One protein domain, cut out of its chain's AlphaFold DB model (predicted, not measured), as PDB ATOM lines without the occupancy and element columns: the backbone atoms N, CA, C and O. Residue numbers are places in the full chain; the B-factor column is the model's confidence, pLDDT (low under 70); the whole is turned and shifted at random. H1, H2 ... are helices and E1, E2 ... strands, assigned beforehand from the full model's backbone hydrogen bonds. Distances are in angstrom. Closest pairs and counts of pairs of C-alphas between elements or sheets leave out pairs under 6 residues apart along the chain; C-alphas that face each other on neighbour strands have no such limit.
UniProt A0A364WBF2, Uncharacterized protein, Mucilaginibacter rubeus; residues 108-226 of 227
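AT A GLANCE: This is residues 108 to 226 of the 227 residues of an uncharacterized protein of Mucilaginibacter rubeus (UniProt A0A364WBF2). A three-stranded sheet with three helices over one face makes a head, and the long link between E1 and E2 runs out from it as an arm, where residues 154 to 159 stick out. The printed part has 119 residues, under half in named elements, in the order H1 E1 E2 H2 H3 E3; the class is mixed. It is loose, radius of gyration of the C-alphas 19.1 A, spans 58 by 33 by 27 A.

HOW THE PARTS SIT: Look at E2, residues 184 to 189: E1, residues 139 to 143, is its antiparallel hairpin partner, N 142 to O 185 2.9 A, and E3, residues 221 to 226, its parallel neighbour, N 186 to O 222 2.9 A. On one face are H1, residues 114 to 125, H2, residues 190 to 196, and H3, residues 200 to 211: two layers. H1's closest C-alpha pair with E1 is Glu 118 and Tyr 140, 5.5 A. E2, H2, H3, E3 form a strand-helix-strand unit, two parallel strands joined through helices, its crossover right-handed. Every O i to N i+4 pair is within hydrogen-bond range in H1, 2 of 3 in H2, 7 of 8 in H3.

IN THESE COORDINATES: Find C-alpha 114 at (7.084, -25.503, -35.435), where H1 begins its 16.5 A; E3 ends at C-alpha 226, (25.412, -28.313, -36.927).

THE WHOLE: The printed part has no cut; pLDDT is under 70 at residues 147 to 148 and 174 to 180.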
ATOM      1  N   LEU A 108      -1.719 -32.974 -46.300       89.81
ATOM      2  CA  LEU A 108      -2.772 -32.010 -45.960       89.81
ATOM      3  C   LEU A 108      -2.677 -31.512 -44.515       89.81
ATOM      4  O   LEU A 108      -3.179 -30.434 -44.209       89.81
ATOM      5  N   SER A 109      -2.051 -32.288 -43.629       90.81
ATOM      6  CA  SER A 109      -1.837 -31.888 -42.236       90.81
ATOM      7  C   SER A 109      -0.606 -30.998 -42.041       90.81
ATOM      8  O   SER A 109      -0.488 -30.348 -41.001       90.81
ATOM      9  N   TYR A 110       0.293 -30.938 -43.030       93.75
ATOM     10  CA  TYR A 110       1.503 -30.125 -42.960       93.75
ATOM     11  C   TYR A 110       1.173 -28.633 -43.012       93.75
ATOM     12  O   TYR A 110       0.389 -28.169 -43.838       93.75
ATOM     13  N   ASN A 111       1.789 -27.874 -42.110       91.19
ATOM     14  CA  ASN A 111       1.635 -26.431 -41.985       91.19
ATOM     15  C   ASN A 111       2.890 -25.823 -41.327       91.19
ATOM     16  O   ASN A 111       3.779 -26.550 -40.888       91.19
ATOM     17  N   GLY A 112       2.955 -24.491 -41.245       87.31
ATOM     18  CA  GLY A 112       4.107 -23.758 -40.705       87.31
ATOM     19  C   GLY A 112       4.266 -23.776 -39.179       87.31
ATOM     20  O   GLY A 112       5.124 -23.066 -38.654       87.31
ATOM     21  N   GLN A 113       3.455 -24.532 -38.428       90.50
ATOM     22  CA  GLN A 113       3.662 -24.677 -36.985       90.50
ATOM     23  C   GLN A 113       4.959 -25.440 -36.720       90.50
ATOM     24  O   GLN A 113       5.219 -26.454 -37.359       90.50
ATOM     25  N   LYS A 114       5.734 -24.994 -35.725       89.19
ATOM     26  CA  LYS A 114       7.084 -25.503 -35.435       89.19
ATOM     27  C   LYS A 114       7.196 -27.033 -35.497       89.19
ATOM     28  O   LYS A 114       7.922 -27.557 -36.329       89.19
ATOM     29  N   ILE A 115       6.450 -27.742 -34.651       91.62
ATOM     30  CA  ILE A 115       6.545 -29.208 -34.536       91.62
ATOM     31  C   ILE A 115       6.076 -29.901 -35.826       91.62
ATOM     32  O   ILE A 115       6.656 -30.901 -36.240       91.62
ATOM     33  N   VAL A 116       5.037 -29.365 -36.472       93.12
ATOM     34  CA  VAL A 116       4.479 -29.933 -37.707       93.12
ATOM     35  C   VAL A 116       5.468 -29.782 -38.861       93.12
ATOM     36  O   VAL A 116       5.686 -30.737 -39.602       93.12
ATOM     37  N   LEU A 117       6.103 -28.616 -38.987       92.75
ATOM     38  CA  LEU A 117       7.105 -28.348 -40.012       92.75
ATOM     39  C   LEU A 117       8.395 -29.140 -39.767       92.75
ATOM     40  O   LEU A 117       8.953 -29.684 -40.714       92.75
ATOM     41  N   GLU A 118       8.836 -29.277 -38.512       93.94
ATOM     42  CA  GLU A 118       9.944 -30.171 -38.147       93.94
ATOM     43  C   GLU A 118       9.646 -31.613 -38.563       93.94
ATOM     44  O   GLU A 118      10.466 -32.250 -39.226       93.94
ATOM     45  N   TYR A 119       8.458 -32.124 -38.232       93.94
ATOM     46  CA  TYR A 119       8.040 -33.460 -38.646       93.94
ATOM     47  C   TYR A 119       8.007 -33.593 -40.175       93.94
ATOM     48  O   TYR A 119       8.581 -34.536 -40.715       93.94
ATOM     49  N   ALA A 120       7.404 -32.631 -40.878       94.19
ATOM     50  CA  ALA A 120       7.304 -32.636 -42.333       94.19
ATOM     51  C   ALA A 120       8.682 -32.614 -43.012       94.19
ATOM     52  O   ALA A 120       8.904 -33.369 -43.955       94.19
ATOM     53  N   LEU A 121       9.623 -31.802 -42.514       94.06
ATOM     54  CA  LEU A 121      10.999 -31.745 -43.010       94.06
ATOM     55  C   LEU A 121      11.716 -33.078 -42.805       94.06
ATOM     56  O   LEU A 121      12.270 -33.624 -43.759       94.06
ATOM     57  N   ASN A 122      11.662 -33.636 -41.592       94.06
ATOM     58  CA  ASN A 122      12.305 -34.919 -41.316       94.06
ATOM     59  C   ASN A 122      11.693 -36.043 -42.155       94.06
ATOM     60  O   ASN A 122      12.411 -36.864 -42.727       94.06
ATOM     61  N   ARG A 123      10.364 -36.044 -42.299       92.75
ATOM     62  CA  ARG A 123       9.660 -37.007 -43.141       92.75
ATOM     63  C   ARG A 123      10.086 -36.869 -44.594       92.75
ATOM     64  O   ARG A 123      10.487 -37.862 -45.186       92.75
ATOM     65  N   TRP A 124      10.052 -35.659 -45.150       92.19
ATOM     66  CA  TRP A 124      10.443 -35.387 -46.531       92.19
ATOM     67  C   TRP A 124      11.868 -35.830 -46.813       92.19
ATOM     68  O   TRP A 124      12.122 -36.447 -47.845       92.19
ATOM     69  N   PHE A 125      12.795 -35.569 -45.895       91.75
ATOM     70  CA  PHE A 125      14.209 -35.875 -46.057       91.75
ATOM     71  C   PHE A 125      14.624 -37.285 -45.618       91.75
ATOM     72  O   PHE A 125      15.762 -37.664 -45.878       91.75
ATOM     73  N   ASN A 126      13.692 -38.100 -45.108       90.31
ATOM     74  CA  ASN A 126      13.957 -39.425 -44.532       90.31
ATOM     75  C   ASN A 126      14.973 -39.386 -43.373       90.31
ATOM     76  O   ASN A 126      15.796 -40.290 -43.239       90.31
ATOM     77  N   THR A 127      14.908 -38.349 -42.539       91.44
ATOM     78  CA  THR A 127      15.706 -38.210 -41.312       91.44
ATOM     79  C   THR A 127      14.858 -38.509 -40.069       91.44
ATOM     80  O   THR A 127      13.644 -38.728 -40.152       91.44
ATOM     81  N   THR A 128      15.485 -38.557 -38.894       92.69
ATOM     82  CA  THR A 128      14.812 -38.947 -37.650       92.69
ATOM     83  C   THR A 128      14.120 -37.759 -36.992       92.69
ATOM     84  O   THR A 128      14.762 -36.854 -36.457       92.69
ATOM     85  N   PHE A 129      12.790 -37.810 -36.936       93.06
ATOM     86  CA  PHE A 129      12.007 -36.932 -36.072       93.06
ATOM     87  C   PHE A 129      11.962 -37.475 -34.637       93.06
ATOM     88  O   PHE A 129      11.686 -38.657 -34.419       93.06
ATOM     89  N   ARG A 130      12.184 -36.604 -33.651       92.44
ATOM     90  CA  ARG A 130      12.078 -36.910 -32.220       92.44
ATOM     91  C   ARG A 130      11.021 -36.009 -31.582       92.44
ATOM     92  O   ARG A 130      10.958 -34.813 -31.847       92.44
ATOM     93  N   GLN A 131      10.174 -36.596 -30.737       88.31
ATOM     94  CA  GLN A 131       9.128 -35.856 -30.026       88.31
ATOM     95  C   GLN A 131       9.747 -34.905 -28.987       88.31
ATOM     96  O   GLN A 131      10.788 -35.240 -28.401       88.31
ATOM     97  N   PRO A 132       9.095 -33.769 -28.679       85.75
ATOM     98  CA  PRO A 132       9.546 -32.875 -27.618       85.75
ATOM     99  C   PRO A 132       9.789 -33.630 -26.304       85.75
ATOM    100  O   PRO A 132       8.953 -34.416 -25.861       85.75
ATOM    101  N   GLY A 133      10.952 -33.407 -25.687       80.19
ATOM    102  CA  GLY A 133      11.355 -34.063 -24.436       80.19
ATOM    103  C   GLY A 133      12.120 -35.383 -24.597       80.19
ATOM    104  O   GLY A 133      12.669 -35.869 -23.614       80.19
ATOM    105  N   THR A 134      12.220 -35.938 -25.811       83.56
ATOM    106  CA  THR A 134      13.027 -37.151 -26.089       83.56
ATOM    107  C   THR A 134      14.409 -36.855 -26.681       83.56
ATOM    108  O   THR A 134      15.247 -37.750 -26.773       83.56
ATOM    109  N   GLY A 135      14.658 -35.603 -27.065       84.19
ATOM    110  CA  GLY A 135      15.884 -35.140 -27.713       84.19
ATOM    111  C   GLY A 135      15.576 -34.173 -28.856       84.19
ATOM    112  O   GLY A 135      14.415 -33.841 -29.096       84.19
ATOM    113  N   LEU A 136      16.617 -33.720 -29.555       86.31
ATOM    114  CA  LEU A 136      16.485 -32.912 -30.770       86.31
ATOM    115  C   LEU A 136      16.313 -33.824 -31.989       86.31
ATOM    116  O   LEU A 136      16.980 -34.854 -32.086       86.31
ATOM    117  N   SER A 137      15.422 -33.461 -32.910       91.62
ATOM    118  CA  SER A 137      15.299 -34.107 -34.227       91.62
ATOM    119  C   SER A 137      16.551 -33.866 -35.077       91.62
ATOM    120  O   SER A 137      17.283 -32.915 -34.825       91.62
ATOM    121  N   ASP A 138      16.782 -34.694 -36.098       92.19
ATOM    122  CA  ASP A 138      17.919 -34.517 -37.024       92.19
ATOM    123  C   ASP A 138      17.782 -33.235 -37.876       92.19
ATOM    124  O   ASP A 138      18.762 -32.645 -38.326       92.19
ATOM    125  N   ILE A 139      16.542 -32.791 -38.100       93.50
ATOM    126  CA  ILE A 139      16.225 -31.451 -38.599       93.50
ATOM    127  C   ILE A 139      15.314 -30.779 -37.575       93.50
ATOM    128  O   ILE A 139      14.252 -31.319 -37.254       93.50
ATOM    129  N   TYR A 140      15.702 -29.616 -37.057       93.88
ATOM    130  CA  TYR A 140      14.920 -28.894 -36.048       93.88
ATOM    131  C   TYR A 140      14.908 -27.384 -36.290       93.88
ATOM    132  O   TYR A 140      15.799 -26.826 -36.933       93.88
ATOM    133  N   LEU A 141      13.886 -26.710 -35.767       92.81
ATOM    134  CA  LEU A 141      13.684 -25.279 -35.946       92.81
ATOM    135  C   LEU A 141      14.030 -24.518 -34.666       92.81
ATOM    136  O   LEU A 141      13.576 -24.849 -33.563       92.81
ATOM    137  N   THR A 142      14.767 -23.426 -34.821       92.00
ATOM    138  CA  THR A 142      15.013 -22.456 -33.750       92.00
ATOM    139  C   THR A 142      14.234 -21.186 -34.053       92.00
ATOM    140  O   THR A 142      14.261 -20.689 -35.173       92.00
ATOM    141  N   THR A 143      13.497 -20.673 -33.069       90.00
ATOM    142  CA  THR A 143      12.849 -19.363 -33.184       90.00
ATOM    143  C   THR A 143      13.851 -18.313 -32.755       90.00
ATOM    144  O   THR A 143      14.307 -18.335 -31.611       90.00
ATOM    145  N   ASN A 144      14.180 -17.402 -33.662       88.88
ATOM    146  CA  ASN A 144      15.157 -16.369 -33.376       88.88
ATOM    147  C   ASN A 144      14.463 -15.218 -32.648       88.88
ATOM    148  O   ASN A 144      13.429 -14.727 -33.125       88.88
ATOM    149  N   PRO A 145      14.994 -14.779 -31.494       82.38
ATOM    150  CA  PRO A 145      14.449 -13.623 -30.810       82.38
ATOM    151  C   PRO A 145      14.554 -12.418 -31.741       82.38
ATOM    152  O   PRO A 145      15.627 -12.099 -32.248       82.38
ATOM    153  N   GLN A 146      13.423 -11.764 -31.986       75.12
ATOM    154  CA  GLN A 146      13.436 -10.503 -32.712       75.12
ATOM    155  C   GLN A 146      14.052  -9.442 -31.799       75.12
ATOM    156  O   GLN A 146      13.685  -9.382 -30.618       75.12
ATOM    157  N   PRO A 147      14.995  -8.632 -32.300       69.62
ATOM    158  CA  PRO A 147      15.533  -7.547 -31.506       69.62
ATOM    159  C   PRO A 147      14.407  -6.568 -31.177       69.62
ATOM    160  O   PRO A 147      13.441  -6.403 -31.922       69.62
ATOM    161  N   VAL A 148      14.539  -5.906 -30.037       68.62
ATOM    162  CA  VAL A 148      13.598  -4.859 -29.645       68.62
ATOM    163  C   VAL A 148      13.711  -3.708 -30.647       68.62
ATOM    164  O   VAL A 148      14.827  -3.327 -31.007       68.62
ATOM    165  N   SER A 149      12.577  -3.166 -31.101       70.94
ATOM    166  CA  SER A 149      12.573  -1.982 -31.964       70.94
ATOM    167  C   SER A 149      13.226  -0.809 -31.224       70.94
ATOM    168  O   SER A 149      12.770  -0.460 -30.126       70.94
ATOM    169  N   PRO A 150      14.303  -0.222 -31.773       77.12
ATOM    170  CA  PRO A 150      14.936   0.939 -31.179       77.12
ATOM    171  C   PRO A 150      14.056   2.161 -31.413       77.12
ATOM    172  O   PRO A 150      13.281   2.208 -32.362       77.12
ATOM    173  N   PHE A 151      14.227   3.176 -30.579       79.69
ATOM    174  CA  PHE A 151      13.660   4.490 -30.830       79.69
ATOM    175  C   PHE A 151      14.216   5.072 -32.144       79.69
ATOM    176  O   PHE A 151      15.430   5.225 -32.293       79.69
ATOM    177  N   VAL A 152      13.338   5.423 -33.085       78.50
ATOM    178  CA  VAL A 152      13.670   5.958 -34.410       78.50
ATOM    179  C   VAL A 152      13.172   7.396 -34.549       78.50
ATOM    180  O   VAL A 152      12.026   7.718 -34.235       78.50
ATOM    181  N   VAL A 153      14.026   8.272 -35.082       80.38
ATOM    182  CA  VAL A 153      13.625   9.604 -35.561       80.38
ATOM    183  C   VAL A 153      13.580   9.555 -37.081       80.38
ATOM    184  O   VAL A 153      14.615   9.540 -37.746       80.38
ATOM    185  N   GLY A 154      12.371   9.471 -37.626       80.31
ATOM    186  CA  GLY A 154      12.136   9.445 -39.063       80.31
ATOM    187  C   GLY A 154      12.188  10.839 -39.690       80.31
ATOM    188  O   GLY A 154      12.121  11.861 -39.012       80.31
ATOM    189  N   TYR A 155      12.260  10.881 -41.023       80.50
ATOM    190  CA  TYR A 155      12.169  12.134 -41.783       80.50
ATOM    191  C   TYR A 155      10.787  12.802 -41.654       80.50
ATOM    192  O   TYR A 155      10.675  14.025 -41.738       80.50
ATOM    193  N   THR A 156       9.739  12.005 -41.425       85.06
ATOM    194  CA  THR A 156       8.378  12.479 -41.145       85.06
ATOM    195  C   THR A 156       7.898  12.012 -39.766       85.06
ATOM    196  O   THR A 156       8.410  11.018 -39.233       85.06
ATOM    197  N   PRO A 157       6.898  12.695 -39.171       78.94
ATOM    198  CA  PRO A 157       6.332  12.301 -37.883       78.94
ATOM    199  C   PRO A 157       5.720  10.896 -37.896       78.94
ATOM    200  O   PRO A 157       5.763  10.221 -36.877       78.94
ATOM    201  N   GLU A 158       5.191  10.434 -39.038       80.75
ATOM    202  CA  GLU A 158       4.604   9.086 -39.148       80.75
ATOM    203  C   GLU A 158       5.653   7.967 -39.065       80.75
ATOM    204  O   GLU A 158       5.326   6.839 -38.712       80.75
ATOM    205  N   ASN A 159       6.908   8.289 -39.384       79.94
ATOM    206  CA  ASN A 159       8.042   7.366 -39.355       79.94
ATOM    207  C   ASN A 159       8.899   7.531 -38.089       79.94
ATOM    208  O   ASN A 159       9.998   6.987 -38.017       79.94
ATOM    209  N   SER A 160       8.434   8.334 -37.125       83.06
ATOM    210  CA  SER A 160       9.129   8.596 -35.865       83.06
ATOM    211  C   SER A 160       8.428   7.904 -34.705       83.06
ATOM    212  O   SER A 160       7.201   7.835 -34.643       83.06
ATOM    213  N   SER A 161       9.213   7.441 -33.747       85.06
ATOM    214  CA  SER A 161       8.715   6.808 -32.534       85.06
ATOM    215  C   SER A 161       7.995   7.810 -31.632       85.06
ATOM    216  O   SER A 161       8.354   8.988 -31.545       85.06
ATOM    217  N   VAL A 162       6.975   7.339 -30.912       84.12
ATOM    218  CA  VAL A 162       6.163   8.200 -30.043       84.12
ATOM    219  C   VAL A 162       6.942   8.587 -28.783       84.12
ATOM    220  O   VAL A 162       7.443   7.731 -28.045       84.12
ATOM    221  N   ILE A 163       6.992   9.893 -28.515       83.06
ATOM    222  CA  ILE A 163       7.622  10.494 -27.336       83.06
ATOM    223  C   ILE A 163       6.529  11.068 -26.428       83.06
ATOM    224  O   ILE A 163       5.626  11.769 -26.887       83.06
ATOM    225  N   TYR A 164       6.632  10.809 -25.129       82.44
ATOM    226  CA  TYR A 164       5.835  11.440 -24.079       82.44
ATOM    227  C   TYR A 164       6.725  12.345 -23.217       82.44
ATOM    228  O   TYR A 164       7.945  12.362 -23.356       82.44
ATOM    229  N   LYS A 165       6.116  13.099 -22.294       81.56
ATOM    230  CA  LYS A 165       6.811  14.094 -21.458       81.56
ATOM    231  C   LYS A 165       8.016  13.534 -20.682       81.56
ATOM    232  O   LYS A 165       8.970  14.267 -20.452       81.56
ATOM    233  N   ASP A 166       7.955  12.274 -20.268       82.81
ATOM    234  CA  ASP A 166       8.938  11.614 -19.402       82.81
ATOM    235  C   ASP A 166       9.273  10.173 -19.830       82.81
ATOM    236  O   ASP A 166       9.988   9.468 -19.121       82.81
ATOM    237  N   ARG A 167       8.768   9.717 -20.984       76.31
ATOM    238  CA  ARG A 167       8.978   8.348 -21.478       76.31
ATOM    239  C   ARG A 167       8.907   8.271 -23.000       76.31
ATOM    240  O   ARG A 167       8.218   9.065 -23.635       76.31
ATOM    241  N   SER A 168       9.556   7.272 -23.580       79.00
ATOM    242  CA  SER A 168       9.380   6.852 -24.973       79.00
ATOM    243  C   SER A 168       8.564   5.558 -25.030       79.00
ATOM    244  O   SER A 168       8.475   4.828 -24.043       79.00
ATOM    245  N   ASN A 169       7.950   5.272 -26.181       80.06
ATOM    246  CA  ASN A 169       7.302   3.974 -26.413       80.06
ATOM    247  C   ASN A 169       8.313   2.845 -26.710       80.06
ATOM    248  O   ASN A 169       7.994   1.669 -26.571       80.06
ATOM    249  N   GLU A 170       9.531   3.209 -27.112       81.44
ATOM    250  CA  GLU A 170      10.596   2.304 -27.561       81.44
ATOM    251  C   GLU A 170      11.908   2.598 -26.828       81.44
ATOM    252  O   GLU A 170      12.092   3.684 -26.268       81.44
ATOM    253  N   PHE A 171      12.831   1.635 -26.816       74.56
ATOM    254  CA  PHE A 171      14.103   1.780 -26.111       74.56
ATOM    255  C   PHE A 171      15.044   2.729 -26.856       74.56
ATOM    256  O   PHE A 171      15.328   2.545 -28.037       74.56
ATOM    257  N   VAL A 172      15.577   3.720 -26.142       76.19
ATOM    258  CA  VAL A 172      16.650   4.580 -26.650       76.19
ATOM    259  C   VAL A 172      17.972   3.835 -26.466       76.19
ATOM    260  O   VAL A 172      18.449   3.680 -25.343       76.19
ATOM    261  N   VAL A 173      18.538   3.332 -27.563       71.88
ATOM    262  CA  VAL A 173      19.801   2.573 -27.591       71.88
ATOM    263  C   VAL A 173      20.897   3.374 -28.294       71.88
ATOM    264  O   VAL A 173      20.623   4.127 -29.222       71.88
ATOM    265  N   ASN A 174      22.138   3.231 -27.816       65.19
ATOM    266  CA  ASN A 174      23.297   4.022 -28.254       65.19
ATOM    267  C   ASN A 174      23.907   3.532 -29.584       65.19
ATOM    268  O   ASN A 174      24.616   4.275 -30.252       65.19
ATOM    269  N   GLU A 175      23.632   2.285 -29.965       65.44
ATOM    270  CA  GLU A 175      24.074   1.666 -31.214       65.44
ATOM    271  C   GLU A 175      23.057   0.573 -31.581       65.44
ATOM    272  O   GLU A 175      22.590  -0.154 -30.700       65.44
ATOM    273  N   TYR A 176      22.657   0.495 -32.851       64.75
ATOM    274  CA  TYR A 176      21.726  -0.521 -33.343       64.75
ATOM    275  C   TYR A 176      22.123  -0.952 -34.753       64.75
ATOM    276  O   TYR A 176      22.499  -0.114 -35.574       64.75
ATOM    277  N   ASP A 177      22.011  -2.249 -35.029       61.31
ATOM    278  CA  ASP A 177      22.204  -2.822 -36.358       61.31
ATOM    279  C   ASP A 177      20.839  -3.209 -36.944       61.31
ATOM    280  O   ASP A 177      20.077  -3.956 -36.334       61.31
ATOM    281  N   PHE A 178      20.526  -2.687 -38.130       63.03
ATOM    282  CA  PHE A 178      19.285  -2.960 -38.863       63.03
ATOM    283  C   PHE A 178      19.370  -4.225 -39.728       63.03
ATOM    284  O   PHE A 178      18.605  -4.372 -40.684       63.03
ATOM    285  N   GLY A 179      20.313  -5.124 -39.434       64.38
ATOM    286  CA  GLY A 179      20.408  -6.417 -40.095       64.38
ATOM    287  C   GLY A 179      19.044  -7.108 -40.176       64.38
ATOM    288  O   GLY A 179      18.287  -7.156 -39.205       64.38
ATOM    289  N   VAL A 180      18.714  -7.642 -41.355       68.56
ATOM    290  CA  VAL A 180      17.517  -8.470 -41.541       68.56
ATOM    291  C   VAL A 180      17.714  -9.739 -40.719       68.56
ATOM    292  O   VAL A 180      18.432 -10.646 -41.134       68.56
ATOM    293  N   ILE A 181      17.107  -9.788 -39.535       76.69
ATOM    294  CA  ILE A 181      17.194 -10.955 -38.661       76.69
ATOM    295  C   ILE A 181      16.093 -11.935 -39.063       76.69
ATOM    296  O   ILE A 181      14.910 -11.596 -38.962       76.69
ATOM    297  N   PRO A 182      16.452 -13.154 -39.507       85.44
ATOM    298  CA  PRO A 182      15.465 -14.159 -39.858       85.44
ATOM    299  C   PRO A 182      14.622 -14.515 -38.635       85.44
ATOM    300  O   PRO A 182      15.139 -14.619 -37.525       85.44
ATOM    301  N   ASN A 183      13.324 -14.739 -38.824       87.31
ATOM    302  CA  ASN A 183      12.406 -15.106 -37.743       87.31
ATOM    303  C   ASN A 183      12.671 -16.516 -37.194       87.31
ATOM    304  O   ASN A 183      12.415 -16.786 -36.018       87.31
ATOM    305  N   LEU A 184      13.166 -17.419 -38.042       90.75
ATOM    306  CA  LEU A 184      13.491 -18.791 -37.667       90.75
ATOM    307  C   LEU A 184      14.754 -19.293 -38.374       90.75
ATOM    308  O   LEU A 184      15.062 -18.866 -39.484       90.75
ATOM    309  N   THR A 185      15.414 -20.258 -37.749       92.94
ATOM    310  CA  THR A 185      16.543 -21.001 -38.317       92.94
ATOM    311  C   THR A 185      16.154 -22.460 -38.505       92.94
ATOM    312  O   THR A 185      15.674 -23.095 -37.562       92.94
ATOM    313  N   ILE A 186      16.368 -23.001 -39.706       94.38
ATOM    314  CA  ILE A 186      16.287 -24.439 -39.981       94.38
ATOM    315  C   ILE A 186      17.674 -25.038 -39.767       94.38
ATOM    316  O   ILE A 186      18.599 -24.724 -40.512       94.38
ATOM    317  N   ASN A 187      17.810 -25.904 -38.768       94.25
ATOM    318  CA  ASN A 187      19.074 -26.548 -38.431       94.25
ATOM    319  C   ASN A 187      19.124 -27.940 -39.055       94.25
ATOM    320  O   ASN A 187      18.212 -28.741 -38.834       94.25
ATOM    321  N   LEU A 188      20.187 -28.234 -39.802       94.00
ATOM    322  CA  LEU A 188      20.434 -29.548 -40.397       94.00
ATOM    323  C   LEU A 188      21.805 -30.082 -39.986       94.00
ATOM    324  O   LEU A 188      22.765 -29.327 -39.852       94.00
ATOM    325  N   GLN A 189      21.925 -31.396 -39.841       94.00
ATOM    326  CA  GLN A 189      23.230 -32.012 -39.629       94.00
ATOM    327  C   GLN A 189      24.130 -31.822 -40.863       94.00
ATOM    328  O   GLN A 189      23.689 -32.020 -42.000       94.00
ATOM    329  N   VAL A 190      25.401 -31.474 -40.645       91.38
ATOM    330  CA  VAL A 190      26.363 -31.148 -41.714       91.38
ATOM    331  C   VAL A 190      26.552 -32.283 -42.725       91.38
ATOM    332  O   VAL A 190      26.564 -32.037 -43.932       91.38
ATOM    333  N   ASP A 191      26.621 -33.534 -42.264       91.12
ATOM    334  CA  ASP A 191      26.786 -34.707 -43.132       91.12
ATOM    335  C   ASP A 191      25.582 -34.899 -44.057       91.12
ATOM    336  O   ASP A 191      25.726 -35.138 -45.259       91.12
ATOM    337  N   PHE A 192      24.381 -34.727 -43.502       91.69
ATOM    338  CA  PHE A 192      23.147 -34.799 -44.267       91.69
ATOM    339  C   PHE A 192      23.063 -33.655 -45.283       91.69
ATOM    340  O   PHE A 192      22.815 -33.901 -46.465       91.69
ATOM    341  N   TYR A 193      23.333 -32.418 -44.863       91.88
ATOM    342  CA  TYR A 193      23.310 -31.247 -45.740       91.88
ATOM    343  C   TYR A 193      24.286 -31.395 -46.918       91.88
ATOM    344  O   TYR A 193      23.921 -31.150 -48.071       91.88
ATOM    345  N   ASN A 194      25.494 -31.903 -46.657       92.19
ATOM    346  CA  ASN A 194      26.496 -32.157 -47.691       92.19
ATOM    347  C   ASN A 194      26.076 -33.233 -48.705       92.19
ATOM    348  O   ASN A 194      26.554 -33.201 -49.840       92.19
ATOM    349  N   SER A 195      25.176 -34.148 -48.326       90.56
ATOM    350  CA  SER A 195      24.657 -35.199 -49.210       90.56
ATOM    351  C   SER A 195      23.587 -34.718 -50.201       90.56
ATOM    352  O   SER A 195      23.321 -35.402 -51.189       90.56
ATOM    353  N   LEU A 196      22.973 -33.549 -49.966       88.56
ATOM    354  CA  LEU A 196      21.851 -33.057 -50.776       88.56
ATOM    355  C   LEU A 196      22.267 -32.620 -52.186       88.56
ATOM    356  O   LEU A 196      21.540 -32.858 -53.149       88.56
ATOM    357  N   ALA A 197      23.414 -31.952 -52.304       90.81
ATOM    358  CA  ALA A 197      23.970 -31.479 -53.569       90.81
ATOM    359  C   ALA A 197      25.467 -31.158 -53.422       90.81
ATOM    360  O   ALA A 197      26.022 -31.178 -52.325       90.81
ATOM    361  N   ASN A 198      26.125 -30.816 -54.530       89.50
ATOM    362  CA  ASN A 198      27.571 -30.560 -54.561       89.50
ATOM    363  C   ASN A 198      27.973 -29.134 -54.139       89.50
ATOM    364  O   ASN A 198      29.154 -28.872 -53.941       89.50
ATOM    365  N   ASN A 199      27.023 -28.204 -54.041       91.94
ATOM    366  CA  ASN A 199      27.256 -26.789 -53.753       91.94
ATOM    367  C   ASN A 199      26.161 -26.228 -52.840       91.94
ATOM    368  O   ASN A 199      24.989 -26.585 -52.972       91.94
ATOM    369  N   ASP A 200      26.532 -25.280 -51.985       90.25
ATOM    370  CA  ASP A 200      25.644 -24.735 -50.949       90.25
ATOM    371  C   ASP A 200      24.387 -24.079 -51.525       90.25
ATOM    372  O   ASP A 200      23.286 -24.338 -51.054       90.25
ATOM    373  N   ALA A 201      24.507 -23.350 -52.639       91.31
ATOM    374  CA  ALA A 201      23.348 -22.742 -53.298       91.31
ATOM    375  C   ALA A 201      22.285 -23.773 -53.729       91.31
ATOM    376  O   ALA A 201      21.089 -23.519 -53.584       91.31
ATOM    377  N   ASN A 202      22.692 -24.949 -54.227       92.81
ATOM    378  CA  ASN A 202      21.720 -25.983 -54.591       92.81
ATOM    379  C   ASN A 202      21.232 -26.754 -53.362       92.81
ATOM    380  O   ASN A 202      20.077 -27.164 -53.352       92.81
ATOM    381  N   ARG A 203      22.066 -26.946 -52.330       91.94
ATOM    382  CA  ARG A 203      21.645 -27.576 -51.064       91.94
ATOM    383  C   ARG A 203      20.546 -26.750 -50.402       91.94
ATOM    384  O   ARG A 203      19.480 -27.282 -50.094       91.94
ATOM    385  N   ASP A 204      20.758 -25.442 -50.303       92.19
ATOM    386  CA  ASP A 204      19.751 -24.490 -49.848       92.19
ATOM    387  C   ASP A 204      18.525 -24.512 -50.753       92.19
ATOM    388  O   ASP A 204      17.409 -24.615 -50.257       92.19
ATOM    389  N   GLY A 205      18.710 -24.488 -52.077       92.50
ATOM    390  CA  GLY A 205      17.610 -24.588 -53.036       92.50
ATOM    391  C   GLY A 205      16.734 -25.828 -52.821       92.50
ATOM    392  O   GLY A 205      15.508 -25.732 -52.871       92.50
ATOM    393  N   VAL A 206      17.337 -26.980 -52.509       92.06
ATOM    394  CA  VAL A 206      16.613 -28.224 -52.208       92.06
ATOM    395  C   VAL A 206      15.804 -28.097 -50.916       92.06
ATOM    396  O   VAL A 206      14.624 -28.449 -50.912       92.06
ATOM    397  N   VAL A 207      16.386 -27.567 -49.839       92.94
ATOM    398  CA  VAL A 207      15.665 -27.363 -48.567       92.94
ATOM    399  C   VAL A 207      14.528 -26.351 -48.738       92.94
ATOM    400  O   VAL A 207      13.392 -26.622 -48.340       92.94
ATOM    401  N   ARG A 208      14.804 -25.227 -49.406       93.06
ATOM    402  CA  ARG A 208      13.839 -24.152 -49.666       93.06
ATOM    403  C   ARG A 208      12.672 -24.610 -50.532       93.06
ATOM    404  O   ARG A 208      11.531 -24.300 -50.209       93.06
ATOM    405  N   SER A 209      12.922 -25.451 -51.542       92.12
ATOM    406  CA  SER A 209      11.870 -25.995 -52.419       92.12
ATOM    407  C   SER A 209      10.734 -26.696 -51.664       92.12
ATOM    408  O   SER A 209       9.600 -26.735 -52.145       92.12
ATOM    409  N   PHE A 210      11.032 -27.237 -50.478       92.12
ATOM    410  CA  PHE A 210      10.046 -27.842 -49.593       92.12
ATOM    411  C   PHE A 210       9.569 -26.869 -48.509       92.12
ATOM    412  O   PHE A 210       8.364 -26.725 -48.314       92.12
ATOM    413  N   ALA A 211      10.486 -26.180 -47.822       92.50
ATOM    414  CA  ALA A 211      10.141 -25.289 -46.715       92.50
ATOM    415  C   ALA A 211       9.241 -24.112 -47.148       92.50
ATOM    416  O   ALA A 211       8.277 -23.798 -46.449       92.50
ATOM    417  N   ASP A 212       9.475 -23.526 -48.327       92.25
ATOM    418  CA  ASP A 212       8.707 -22.380 -48.845       92.25
ATOM    419  C   ASP A 212       7.222 -22.696 -49.081       92.25
ATOM    420  O   ASP A 212       6.394 -21.791 -49.128       92.25
ATOM    421  N   GLN A 213       6.852 -23.976 -49.198       90.44
ATOM    422  CA  GLN A 213       5.453 -24.383 -49.355       90.44
ATOM    423  C   GLN A 213       4.648 -24.245 -48.054       90.44
ATOM    424  O   GLN A 213       3.418 -24.196 -48.097       90.44
ATOM    425  N   TYR A 214       5.328 -24.209 -46.903       91.12
ATOM    426  CA  TYR A 214       4.704 -24.269 -45.577       91.12
ATOM    427  C   TYR A 214       5.028 -23.066 -44.694       91.12
ATOM    428  O   TYR A 214       4.272 -22.777 -43.763       91.12
ATOM    429  N   VAL A 215       6.131 -22.365 -44.960       87.81
ATOM    430  CA  VAL A 215       6.457 -21.115 -44.273       87.81
ATOM    431  C   VAL A 215       5.491 -20.024 -44.738       87.81
ATOM    432  O   VAL A 215       5.407 -19.700 -45.920       87.81
ATOM    433  N   THR A 216       4.735 -19.456 -43.796       83.19
ATOM    434  CA  THR A 216       3.763 -18.393 -44.079       83.19
ATOM    435  C   THR A 216       4.453 -17.154 -44.647       83.19
ATOM    436  O   THR A 216       5.515 -16.749 -44.171       83.19
ATOM    437  N   ALA A 217       3.815 -16.505 -45.623       77.81
ATOM    438  CA  ALA A 217       4.300 -15.253 -46.195       77.81
ATOM    439  C   ALA A 217       4.617 -14.210 -45.105       77.81
ATOM    440  O   ALA A 217       3.827 -13.997 -44.185       77.81
ATOM    441  N   GLY A 218       5.779 -13.563 -45.223       76.88
ATOM    442  CA  GLY A 218       6.274 -12.571 -44.261       76.88
ATOM    443  C   GLY A 218       7.178 -13.133 -43.160       76.88
ATOM    444  O   GLY A 218       7.830 -12.350 -42.477       76.88
ATOM    445  N   ILE A 219       7.274 -14.458 -43.012       83.94
ATOM    446  CA  ILE A 219       8.264 -15.099 -42.141       83.94
ATOM    447  C   ILE A 219       9.535 -15.353 -42.953       83.94
ATOM    448  O   ILE A 219       9.510 -16.036 -43.974       83.94
ATOM    449  N   THR A 220      10.655 -14.814 -42.485       88.25
ATOM    450  CA  THR A 220      11.975 -15.050 -43.082       88.25
ATOM    451  C   THR A 220      12.726 -16.128 -42.313       88.25
ATOM    452  O   THR A 220      12.562 -16.267 -41.098       88.25
ATOM    453  N   TYR A 221      13.548 -16.907 -43.016       91.25
ATOM    454  CA  TYR A 221      14.336 -17.962 -42.394       91.25
ATOM    455  C   TYR A 221      15.709 -18.147 -43.026       91.25
ATOM    456  O   TYR A 221      15.896 -17.944 -44.232       91.25
ATOM    457  N   ASN A 222      16.658 -18.580 -42.202       92.25
ATOM    458  CA  ASN A 222      17.970 -19.039 -42.633       92.25
ATOM    459  C   ASN A 222      18.128 -20.548 -42.409       92.25
ATOM    460  O   ASN A 222      17.355 -21.187 -41.693       92.25
ATOM    461  N   ILE A 223      19.114 -21.115 -43.094       93.19
ATOM    462  CA  ILE A 223      19.501 -22.517 -42.990       93.19
ATOM    463  C   ILE A 223      20.882 -22.535 -42.346       93.19
ATOM    464  O   ILE A 223      21.791 -21.868 -42.836       93.19
ATOM    465  N   GLU A 224      21.027 -23.268 -41.249       93.94
ATOM    466  CA  GLU A 224      22.298 -23.439 -40.548       93.94
ATOM    467  C   GLU A 224      22.617 -24.922 -40.388       93.94
ATOM    468  O   GLU A 224      21.728 -25.775 -40.293       93.94
ATOM    469  N   THR A 225      23.910 -25.236 -40.370       93.06
ATOM    470  CA  THR A 225      24.390 -26.601 -40.171       93.06
ATOM    471  C   THR A 225      24.999 -26.771 -38.794       93.06
ATOM    472  O   THR A 225      25.734 -25.898 -38.334       93.06
ATOM    473  N   TYR A 226      24.771 -27.926 -38.180       92.12
ATOM    474  CA  TYR A 226      25.412 -28.313 -36.927       92.12
ATOM    475  C   TYR A 226      26.177 -29.637 -37.077       92.12
ATOM    476  O   TYR A 226      25.907 -30.420 -37.995       92.12
TER     477      TYR A 226